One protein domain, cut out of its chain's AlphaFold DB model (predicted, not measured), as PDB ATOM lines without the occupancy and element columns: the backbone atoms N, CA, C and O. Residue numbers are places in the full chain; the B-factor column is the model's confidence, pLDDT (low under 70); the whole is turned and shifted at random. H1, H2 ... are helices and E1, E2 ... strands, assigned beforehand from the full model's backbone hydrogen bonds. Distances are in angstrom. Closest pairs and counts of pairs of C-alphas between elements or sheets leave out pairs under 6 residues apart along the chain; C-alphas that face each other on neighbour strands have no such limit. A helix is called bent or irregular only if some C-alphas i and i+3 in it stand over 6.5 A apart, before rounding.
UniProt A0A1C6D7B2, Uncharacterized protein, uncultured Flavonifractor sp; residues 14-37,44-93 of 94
ATOM      1  N   LEU A  14      45.515  25.464 -14.308       95.56
ATOM      2  CA  LEU A  14      45.545  26.908 -14.540       95.56
ATOM      3  C   LEU A  14      44.112  27.427 -14.682       95.56
ATOM      4  O   LEU A  14      43.308  26.867 -15.435       95.56
ATOM      5  N   CYS A  15      43.790  28.495 -13.964       97.12
ATOM      6  CA  CYS A  15      42.491  29.132 -14.056       97.12
ATOM      7  C   CYS A  15      42.591  30.656 -14.116       97.12
ATOM      8  O   CYS A  15      43.596  31.270 -13.762       97.12
ATOM      9  N   GLN A  16      41.506  31.258 -14.579       97.56
ATOM     10  CA  GLN A  16      41.268  32.684 -14.594       97.56
ATOM     11  C   GLN A  16      40.053  32.987 -13.715       97.56
ATOM     12  O   GLN A  16      39.017  32.321 -13.813       97.56
ATOM     13  N   VAL A  17      40.178  34.007 -12.872       97.44
ATOM     14  CA  VAL A  17      39.110  34.520 -12.013       97.44
ATOM     15  C   VAL A  17      39.005  36.021 -12.252       97.44
ATOM     16  O   VAL A  17      39.871  36.789 -11.840       97.44
ATOM     17  N   GLY A  18      37.953  36.443 -12.960       95.50
ATOM     18  CA  GLY A  18      37.866  37.812 -13.475       95.50
ATOM     19  C   GLY A  18      39.028  38.105 -14.428       95.50
ATOM     20  O   GLY A  18      39.194  37.405 -15.427       95.50
ATOM     21  N   ASP A  19      39.846  39.096 -14.084       95.75
ATOM     22  CA  ASP A  19      41.020  39.506 -14.866       95.75
ATOM     23  C   ASP A  19      42.341  38.914 -14.335       95.75
ATOM     24  O   ASP A  19      43.409  39.171 -14.888       95.75
ATOM     25  N   GLU A  20      42.293  38.106 -13.270       97.19
ATOM     26  CA  GLU A  20      43.479  37.528 -12.636       97.19
ATOM     27  C   GLU A  20      43.680  36.062 -13.040       97.19
ATOM     28  O   GLU A  20      42.741  35.264 -13.025       97.19
ATOM     29  N   LEU A  21      44.924  35.690 -13.357       97.12
ATOM     30  CA  LEU A  21      45.333  34.294 -13.520       97.12
ATOM     31  C   LEU A  21      45.782  33.717 -12.177       97.12
ATOM     32  O   LEU A  21      46.488  34.378 -11.415       97.12
ATOM     33  N   GLY A  22      45.404  32.471 -11.919       96.94
ATOM     34  CA  GLY A  22      45.752  31.752 -10.703       96.94
ATOM     35  C   GLY A  22      45.929  30.255 -10.934       96.94
ATOM     36  O   GLY A  22      45.571  29.704 -11.978       96.94
ATOM     37  N   GLN A  23      46.503  29.592  -9.938       96.88
ATOM     38  CA  GLN A  23      46.656  28.148  -9.900       96.88
ATOM     39  C   GLN A  23      45.562  27.551  -9.011       96.88
ATOM     40  O   GLN A  23      45.494  27.818  -7.813       96.88
ATOM     41  N   PHE A  24      44.683  26.753  -9.606       96.94
ATOM     42  CA  PHE A  24      43.663  26.006  -8.888       96.94
ATOM     43  C   PHE A  24      44.286  24.793  -8.200       96.94
ATOM     44  O   PHE A  24      44.890  23.937  -8.855       96.94
ATOM     45  N   HIS A  25      44.080  24.713  -6.888       94.94
ATOM     46  CA  HIS A  25      44.596  23.645  -6.042       94.94
ATOM     47  C   HIS A  25      43.555  22.563  -5.796       94.94
ATOM     48  O   HIS A  25      43.794  21.395  -6.097       94.94
ATOM     49  N   ILE A  26      42.399  22.937  -5.235       95.06
ATOM     50  CA  ILE A  26      41.390  21.968  -4.791       95.06
ATOM     51  C   ILE A  26      40.004  22.599  -4.604       95.06
ATOM     52  O   ILE A  26      39.874  23.805  -4.391       95.06
ATOM     53  N   TRP A  27      38.970  21.758  -4.635       96.50
ATOM     54  CA  TRP A  27      37.639  22.089  -4.133       96.50
ATOM     55  C   TRP A  27      37.566  21.853  -2.627       96.50
ATOM     56  O   TRP A  27      37.689  20.722  -2.158       96.50
ATOM     57  N   GLU A  28      37.335  22.912  -1.866       96.38
ATOM     58  CA  GLU A  28      37.049  22.825  -0.443       96.38
ATOM     59  C   GLU A  28      35.544  22.646  -0.226       96.38
ATOM     60  O   GLU A  28      34.730  23.417  -0.737       96.38
ATOM     61  N   GLN A  29      35.183  21.640   0.569       95.88
ATOM     62  CA  GLN A  29      33.837  21.484   1.105       95.88
ATOM     63  C   GLN A  29      33.807  22.088   2.507       95.88
ATOM     64  O   GLN A  29      34.357  21.524   3.452       95.88
ATOM     65  N   TRP A  30      33.182  23.254   2.636       94.25
ATOM     66  CA  TRP A  30      33.047  23.956   3.901       94.25
ATOM     67  C   TRP A  30      31.634  23.790   4.452       94.25
ATOM     68  O   TRP A  30      30.650  23.819   3.712       94.25
ATOM     69  N   SER A  31      31.519  23.650   5.768       94.06
ATOM     70  CA  SER A  31      30.226  23.685   6.439       94.06
ATOM     71  C   SER A  31      30.338  24.331   7.811       94.06
ATOM     72  O   SER A  31      31.385  24.252   8.454       94.06
ATOM     73  N   ASN A  32      29.261  24.974   8.251       94.81
ATOM     74  CA  ASN A  32      29.165  25.547   9.584       94.81
ATOM     75  C   ASN A  32      27.768  25.362  10.168       94.81
ATOM     76  O   ASN A  32      26.770  25.365   9.442       94.81
ATOM     77  N   VAL A  33      27.709  25.204  11.485       94.69
ATOM     78  CA  VAL A  33      26.448  25.120  12.225       94.69
ATOM     79  C   VAL A  33      25.884  26.529  12.386       94.69
ATOM     80  O   VAL A  33      26.621  27.485  12.626       94.69
ATOM     81  N   VAL A  34      24.574  26.656  12.208       93.75
ATOM     82  CA  VAL A  34      23.824  27.898  12.381       93.75
ATOM     83  C   VAL A  34      22.821  27.677  13.500       93.75
ATOM     84  O   VAL A  34      21.966  26.795  13.405       93.75
ATOM     85  N   ASP A  35      22.926  28.477  14.555       93.75
ATOM     86  CA  ASP A  35      22.011  28.393  15.687       93.75
ATOM     87  C   ASP A  35      20.591  28.820  15.305       93.75
ATOM     88  O   ASP A  35      20.357  29.560  14.343       93.75
ATOM     89  N   ALA A  36      19.620  28.340  16.078       94.75
ATOM     90  CA  ALA A  36      18.237  28.765  15.927       94.75
ATOM     91  C   ALA A  36      18.076  30.247  16.286       94.75
ATOM     92  O   ALA A  36      18.757  30.777  17.166       94.75
ATOM     93  N   SER A  37      17.119  30.909  15.637       93.88
ATOM     94  CA  SER A  37      16.755  32.272  16.002       93.88
ATOM     95  C   SER A  37      16.184  32.313  17.428       93.88
ATOM     96  O   SER A  37      15.298  31.519  17.748       93.88
ATOM     97  N   PRO A  44      14.508  27.962  12.350       92.00
ATOM     98  CA  PRO A  44      15.178  26.862  13.032       92.00
ATOM     99  C   PRO A  44      16.698  26.954  12.842       92.00
ATOM    100  O   PRO A  44      17.189  27.579  11.897       92.00
ATOM    101  N   GLY A  45      17.438  26.332  13.758       94.06
ATOM    102  CA  GLY A  45      18.868  26.094  13.577       94.06
ATOM    103  C   GLY A  45      19.109  25.033  12.503       94.06
ATOM    104  O   GLY A  45      18.196  24.299  12.120       94.06
ATOM    105  N   GLY A  46      20.336  24.939  12.008       93.81
ATOM    106  CA  GLY A  46      20.700  23.996  10.959       93.81
ATOM    107  C   GLY A  46      22.185  24.023  10.631       93.81
ATOM    108  O   GLY A  46      23.014  24.441  11.435       93.81
ATOM    109  N   GLN A  47      22.523  23.575   9.426       95.12
ATOM    110  CA  GLN A  47      23.878  23.638   8.893       95.12
ATOM    111  C   GLN A  47      23.847  24.350   7.546       95.12
ATOM    112  O   GLN A  47      22.992  24.065   6.707       95.12
ATOM    113  N   ILE A  48      24.796  25.256   7.333       93.19
ATOM    114  CA  ILE A  48      25.082  25.804   6.012       93.19
ATOM    115  C   ILE A  48      26.311  25.100   5.448       93.19
ATOM    116  O   ILE A  48      27.329  24.979   6.125       93.19
ATOM    117  N   GLY A  49      26.207  24.616   4.214       94.19
ATOM    118  CA  GLY A  49      27.315  24.038   3.460       94.19
ATOM    119  C   GLY A  49      27.584  24.859   2.208       94.19
ATOM    120  O   GLY A  49      26.643  25.336   1.575       94.19
ATOM    121  N   GLN A  50      28.856  25.033   1.854       95.62
ATOM    122  CA  GLN A  50      29.276  25.672   0.607       95.62
ATOM    123  C   GLN A  50      30.524  24.996   0.042       95.62
ATOM    124  O   GLN A  50      31.334  24.426   0.771       95.62
ATOM    125  N   VAL A  51      30.672  25.081  -1.278       97.25
ATOM    126  CA  VAL A  51      31.866  24.629  -1.992       97.25
ATOM    127  C   VAL A  51      32.629  25.850  -2.475       97.25
ATOM    128  O   VAL A  51      32.035  26.751  -3.063       97.25
ATOM    129  N   TYR A  52      33.940  25.853  -2.261       97.88
ATOM    130  CA  TYR A  52      34.845  26.890  -2.748       97.88
ATOM    131  C   TYR A  52      35.981  26.273  -3.548       97.88
ATOM    132  O   TYR A  52      36.464  25.190  -3.225       97.88
ATOM    133  N   GLY A  53      36.447  26.976  -4.574       97.50
ATOM    134  CA  GLY A  53      37.732  26.668  -5.187       97.50
ATOM    135  C   GLY A  53      38.850  27.374  -4.435       97.50
ATOM    136  O   GLY A  53      38.789  28.586  -4.224       97.50
ATOM    137  N   ILE A  54      39.873  26.625  -4.043       97.62
ATOM    138  CA  ILE A  54      41.101  27.165  -3.467       97.62
ATOM    139  C   ILE A  54      42.045  27.503  -4.616       97.62
ATOM    140  O   ILE A  54      42.513  26.611  -5.329       97.62
ATOM    141  N   VAL A  55      42.287  28.798  -4.811       97.94
ATOM    142  CA  VAL A  55      43.098  29.317  -5.918       97.94
ATOM    143  C   VAL A  55      44.241  30.154  -5.362       97.94
ATOM    144  O   VAL A  55      44.024  31.039  -4.534       97.94
ATOM    145  N   GLU A  56      45.453  29.871  -5.820       97.50
ATOM    146  CA  GLU A  56      46.649  30.653  -5.528       97.50
ATOM    147  C   GLU A  56      46.880  31.698  -6.613       97.50
ATOM    148  O   GLU A  56      46.922  31.396  -7.806       97.50
ATOM    149  N   PHE A  57      47.041  32.936  -6.172       97.19
ATOM    150  CA  PHE A  57      47.387  34.091  -6.982       97.19
ATOM    151  C   PHE A  57      48.738  34.642  -6.518       97.19
ATOM    152  O   PHE A  57      49.311  34.190  -5.527       97.19
ATOM    153  N   LYS A  58      49.241  35.668  -7.209       95.94
ATOM    154  CA  LYS A  58      50.512  36.331  -6.862       95.94
ATOM    155  C   LYS A  58      50.557  36.895  -5.433       95.94
ATOM    156  O   LYS A  58      51.639  37.064  -4.886       95.94
ATOM    157  N   ASP A  59      49.403  37.245  -4.871       96.12
ATOM    158  CA  ASP A  59      49.231  37.859  -3.553       96.12
ATOM    159  C   ASP A  59      48.849  36.844  -2.464       96.12
ATOM    160  O   ASP A  59      48.805  37.197  -1.286       96.12
ATOM    161  N   GLY A  60      48.618  35.582  -2.837       96.69
ATOM    162  CA  GLY A  60      48.339  34.487  -1.915       96.69
ATOM    163  C   GLY A  60      47.150  33.620  -2.322       96.69
ATOM    164  O   GLY A  60      46.621  33.692  -3.432       96.69
ATOM    165  N   VAL A  61      46.733  32.760  -1.393       97.56
ATOM    166  CA  VAL A  61      45.673  31.765  -1.602       97.56
ATOM    167  C   VAL A  61      44.321  32.315  -1.152       97.56
ATOM    168  O   VAL A  61      44.193  32.846  -0.049       97.56
ATOM    169  N   ARG A  62      43.291  32.164  -1.992       97.88
ATOM    170  CA  ARG A  62      41.934  32.674  -1.739       97.88
ATOM    171  C   ARG A  62      40.867  31.607  -2.001       97.88
ATOM    172  O   ARG A  62      41.018  30.765  -2.885       97.88
ATOM    173  N   ARG A  63      39.760  31.686  -1.249       97.62
ATOM    174  CA  ARG A  63      38.507  30.960  -1.526       97.62
ATOM    175  C   ARG A  63      37.725  31.704  -2.599       97.62
ATOM    176  O   ARG A  63      37.357  32.860  -2.401       97.62
ATOM    177  N   ILE A  64      37.462  31.039  -3.714       98.12
ATOM    178  CA  ILE A  64      36.737  31.595  -4.853       98.12
ATOM    179  C   ILE A  64      35.429  30.830  -5.045       98.12
ATOM    180  O   ILE A  64      35.385  29.605  -4.936       98.12
ATOM    181  N   ASP A  65      34.360  31.566  -5.337       96.94
ATOM    182  CA  ASP A  65      33.078  30.991  -5.743       96.94
ATOM    183  C   ASP A  65      33.272  30.104  -6.992       96.94
ATOM    184  O   ASP A  65      33.853  30.583  -7.975       96.94
ATOM    185  N   PRO A  66      32.791  28.845  -6.998       97.00
ATOM    186  CA  PRO A  66      32.951  27.937  -8.131       97.00
ATOM    187  C   PRO A  66      32.518  28.532  -9.475       97.00
ATOM    188  O   PRO A  66      33.183  28.304 -10.483       97.00
ATOM    189  N   ALA A  67      31.456  29.344  -9.500       97.06
ATOM    190  CA  ALA A  67      30.929  29.945 -10.724       97.06
ATOM    191  C   ALA A  67      31.852  31.021 -11.325       97.06
ATOM    192  O   ALA A  67      31.699  31.393 -12.489       97.06
ATOM    193  N   LYS A  68      32.813  31.536 -10.549       97.81
ATOM    194  CA  LYS A  68      33.772  32.558 -10.998       97.81
ATOM    195  C   LYS A  68      35.058  31.968 -11.576       97.81
ATOM    196  O   LYS A  68      35.861  32.722 -12.124       97.81
ATOM    197  N   ILE A  69      35.269  30.659 -11.453       97.88
ATOM    198  CA  ILE A  69      36.495  29.987 -11.890       97.88
ATOM    199  C   ILE A  69      36.342  29.540 -13.340       97.88
ATOM    200  O   ILE A  69      35.452  28.758 -13.671       97.88
ATOM    201  N   LYS A  70      37.245  29.999 -14.208       97.06
ATOM    202  CA  LYS A  70      37.350  29.533 -15.595       97.06
ATOM    203  C   LYS A  70      38.681  28.827 -15.784       97.06
ATOM    204  O   LYS A  70      39.723  29.465 -15.696       97.06
ATOM    205  N   PHE A  71      38.668  27.524 -16.039       97.19
ATOM    206  CA  PHE A  71      39.900  26.824 -16.401       97.19
ATOM    207  C   PHE A  71      40.382  27.298 -17.770       97.19
ATOM    208  O   PHE A  71      39.582  27.505 -18.678       97.19
ATOM    209  N   CYS A  72      41.686  27.496 -17.912       94.75
ATOM    210  CA  CYS A  72      42.310  27.962 -19.151       94.75
ATOM    211  C   CYS A  72      43.542  27.127 -19.522       94.75
ATOM    212  O   CYS A  72      44.419  27.587 -20.245       94.75
ATOM    213  N   ASP A  73      43.595  25.893 -19.022       93.81
ATOM    214  CA  ASP A  73      44.620  24.907 -19.342       93.81
ATOM    215  C   ASP A  73      44.311  24.113 -20.623       93.81
ATOM    216  O   ASP A  73      43.259  24.272 -21.252       93.81
ATOM    217  N   ASP A  74      45.239  23.232 -21.001       92.88
ATOM    218  CA  ASP A  74      45.144  22.407 -22.209       92.88
ATOM    219  C   ASP A  74      43.884  21.532 -22.227       92.88
ATOM    220  O   ASP A  74      43.256  21.365 -23.271       92.88
ATOM    221  N   GLU A  75      43.466  21.008 -21.070       92.31
ATOM    222  CA  GLU A  75      42.224  20.235 -20.959       92.31
ATOM    223  C   GLU A  75      41.008  21.083 -21.342       92.31
ATOM    224  O   GLU A  75      40.146  20.633 -22.102       92.31
ATOM    225  N   ASN A  76      40.946  22.330 -20.866       94.12
ATOM    226  CA  ASN A  76      39.876  23.245 -21.239       94.12
ATOM    227  C   ASN A  76      39.960  23.677 -22.715       94.12
ATOM    228  O   ASN A  76      38.929  23.849 -23.373       94.12
ATOM    229  N   ALA A  77      41.167  23.818 -23.268       94.56
ATOM    230  CA  ALA A  77      41.357  24.105 -24.690       94.56
ATOM    231  C   ALA A  77      40.826  22.963 -25.576       94.56
ATOM    232  O   ALA A  77      40.128  23.218 -26.561       94.56
ATOM    233  N   ILE A  78      41.084  21.709 -25.189       94.69
ATOM    234  CA  ILE A  78      40.555  20.516 -25.864       94.69
ATOM    235  C   ILE A  78      39.026  20.485 -25.782       94.69
ATOM    236  O   ILE A  78      38.366  20.314 -26.810       94.69
ATOM    237  N   LEU A  79      38.451  20.714 -24.596       94.62
ATOM    238  CA  LEU A  79      36.997  20.779 -24.408       94.62
ATOM    239  C   LEU A  79      36.358  21.833 -25.329       94.62
ATOM    240  O   LEU A  79      35.376  21.557 -26.018       94.62
ATOM    241  N   SER A  80      36.976  23.014 -25.411       93.88
ATOM    242  CA  SER A  80      36.531  24.111 -26.278       93.88
ATOM    243  C   SER A  80      36.600  23.748 -27.769       93.88
ATOM    244  O   SER A  80      35.752  24.166 -28.559       93.88
ATOM    245  N   ALA A  81      37.611  22.982 -28.191       94.12
ATOM    246  CA  ALA A  81      37.737  22.512 -29.571       94.12
ATOM    247  C   ALA A  81      36.664  21.465 -29.923       94.12
ATOM    248  O   ALA A  81      36.055  21.545 -30.993       94.12
ATOM    249  N   MET A  82      36.384  20.531 -29.010       94.38
ATOM    250  CA  MET A  82      35.326  19.526 -29.173       94.38
ATOM    251  C   MET A  82      33.943  20.173 -29.302       94.38
ATOM    252  O   MET A  82      33.149  19.780 -30.155       94.38
ATOM    253  N   GLU A  83      33.661  21.204 -28.503       94.75
ATOM    254  CA  GLU A  83      32.403  21.947 -28.589       94.75
ATOM    255  C   GLU A  83      32.218  22.608 -29.964       94.75
ATOM    256  O   GLU A  83      31.147  22.504 -30.569       94.75
ATOM    257  N   LYS A  84      33.274  23.233 -30.503       93.88
ATOM    258  CA  LYS A  84      33.251  23.840 -31.846       93.88
ATOM    259  C   LYS A  84      32.954  22.806 -32.929       93.88
ATOM    260  O   LYS A  84      32.098  23.056 -33.777       93.88
ATOM    261  N   HIS A  85      33.609  21.647 -32.877       91.56
ATOM    262  CA  HIS A  85      33.372  20.557 -33.824       91.56
ATOM    263  C   HIS A  85      31.922  20.051 -33.755       91.56
ATOM    264  O   HIS A  85      31.249  19.927 -34.777       91.56
ATOM    265  N   ASN A  86      31.395  19.843 -32.545       91.25
ATOM    266  CA  ASN A  86      30.010  19.410 -32.344       91.25
ATOM    267  C   ASN A  86      28.990  20.432 -32.861       91.25
ATOM    268  O   ASN A  86      27.906  20.054 -33.302       91.25
ATOM    269  N   ARG A  87      29.310  21.727 -32.804       89.94
ATOM    270  CA  ARG A  87      28.456  22.780 -33.356       89.94
ATOM    271  C   ARG A  87      28.485  22.803 -34.885       89.94
ATOM    272  O   ARG A  87      27.428  22.977 -35.481       89.94
ATOM    273  N   ALA A  88      29.650  22.597 -35.500       84.69
ATOM    274  CA  ALA A  88      29.788  22.517 -36.954       84.69
ATOM    275  C   ALA A  88      29.007  21.325 -37.534       84.69
ATOM    276  O   ALA A  88      28.173  21.517 -38.412       84.69
ATOM    277  N   GLY A  89      29.149  20.131 -36.947       78.44
ATOM    278  CA  GLY A  89      28.412  18.941 -37.399       78.44
ATOM    279  C   GLY A  89      26.885  19.039 -37.246       78.44
ATOM    280  O   GLY A  89      26.150  18.375 -37.967       78.44
ATOM    281  N   LYS A  90      26.377  19.893 -36.343       72.00
ATOM    282  CA  LYS A  90      24.932  20.180 -36.225       72.00
ATOM    283  C   LYS A  90      24.411  21.127 -37.306       72.00
ATOM    284  O   LYS A  90      23.220  21.092 -37.588       72.00
ATOM    285  N   LEU A  91      25.272  21.981 -37.862       65.44
ATOM    286  CA  LEU A  91      24.920  22.911 -38.939       65.44
ATOM    287  C   LEU A  91      24.985  22.238 -40.314       65.44
ATOM    288  O   LEU A  91      24.238  22.621 -41.199       65.44
ATOM    289  N   GLU A  92      25.840  21.227 -40.481       60.50
ATOM    290  CA  GLU A  92      25.948  20.440 -41.722       60.50
ATOM    291  C   GLU A  92      24.845  19.373 -41.867       60.50
ATOM    292  O   GLU A  92      24.639  18.838 -42.953       60.50
ATOM    293  N   GLY A  93      24.142  19.050 -40.776       58.31
ATOM    294  CA  GLY A  93      23.024  18.098 -40.749       58.31
ATOM    295  C   GLY A  93      21.626  18.728 -40.842       58.31
ATOM    296  O   GLY A  93      20.648  18.018 -40.605       58.31
TER     297      GLY A  93
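This is residues 14 to 37 and 44 to 93 of the 94 residues of an uncharacterized protein of uncultured Flavonifractor sp (UniProt A0A1C6D7B2). A strongly twisted antiparallel sheet draws out at one end into a long two-stranded ribbon, residues 28 to 34 of E2 beside residues 46 to 52 of E3, while helix H1 extends from the other end as an arm whose residues 81 to 91 stick out free. Between ribbon and helix lie the short strands E1, E4 and E5, with E2 bending sharply among them. The printed part has 74 residues, with five named strands and then one named helix along the chain, and its class is mixed, helices and strands. The sheet's order is E4 - E3 - E2 - E1 - E5. The whole is extended and flat, with a radius of gyration of the C-alphas of 18.1 A and spans of 59 by 35 by 18 A.

E1 is residues 14 to 17, and C-alpha 14 stands at (45.545, 26.908, -14.540). E2, residues 20 to 34, measures 33.2 A from first to last C-alpha and bends by 89 degrees at residue 23. E3, residues 46 to 57, measures 33.7 A and begins with C-alpha 46 at (20.700, 23.996, 10.959). E4 is residues 60 to 64, 12.3 A long, and E5 is residues 69 to 71. H1, residues 74 to 91, measures 26.3 A, is not bent, and ends with C-alpha 91 at (24.920, 22.911, -38.939).

E5, an edge strand, is antiparallel to E1, with N 16 and O 70 within hydrogen-bond range at 2.8 A. E1 and E2 form a hairpin, with N 22 and O 15 at 2.8 A. The pairing of E2 is staggered: its residues 20 to 23 pair with E1 and its residues 23 to 34 with E3. E2 and E3 are antiparallel at 163 degrees, with N 34 and O 46 at 2.8 A and N 23 and O 56 at 2.8 A. E3 and E4, the other edge strand, form a hairpin, with N 64 and O 53 at 2.8 A. E1 and E4 are only just apart, their closest C-alphas 8.1 A from each other. E4 and E5 meet only through their link. H1 is on the sheet but only grazes it, with its residues 74 to 77. In H1 every O i to N i+4 pair is within hydrogen-bond range.

The two C-alphas farthest apart are those of Ser 37 and Glu 92, at 59.6 A. Residues 38 to 43 are not printed, and C-alphas 37 and 44 are 6.4 A apart across this cut, which falls in the link from E2 to E3. The links that are printed whole are tight. Residues 81 to 93 stand free, and without them the body spans 47 by 28 by 17 A. The mean pLDDT of the printed part is 93.4, and residues 91 to 93 are under 70 in this model.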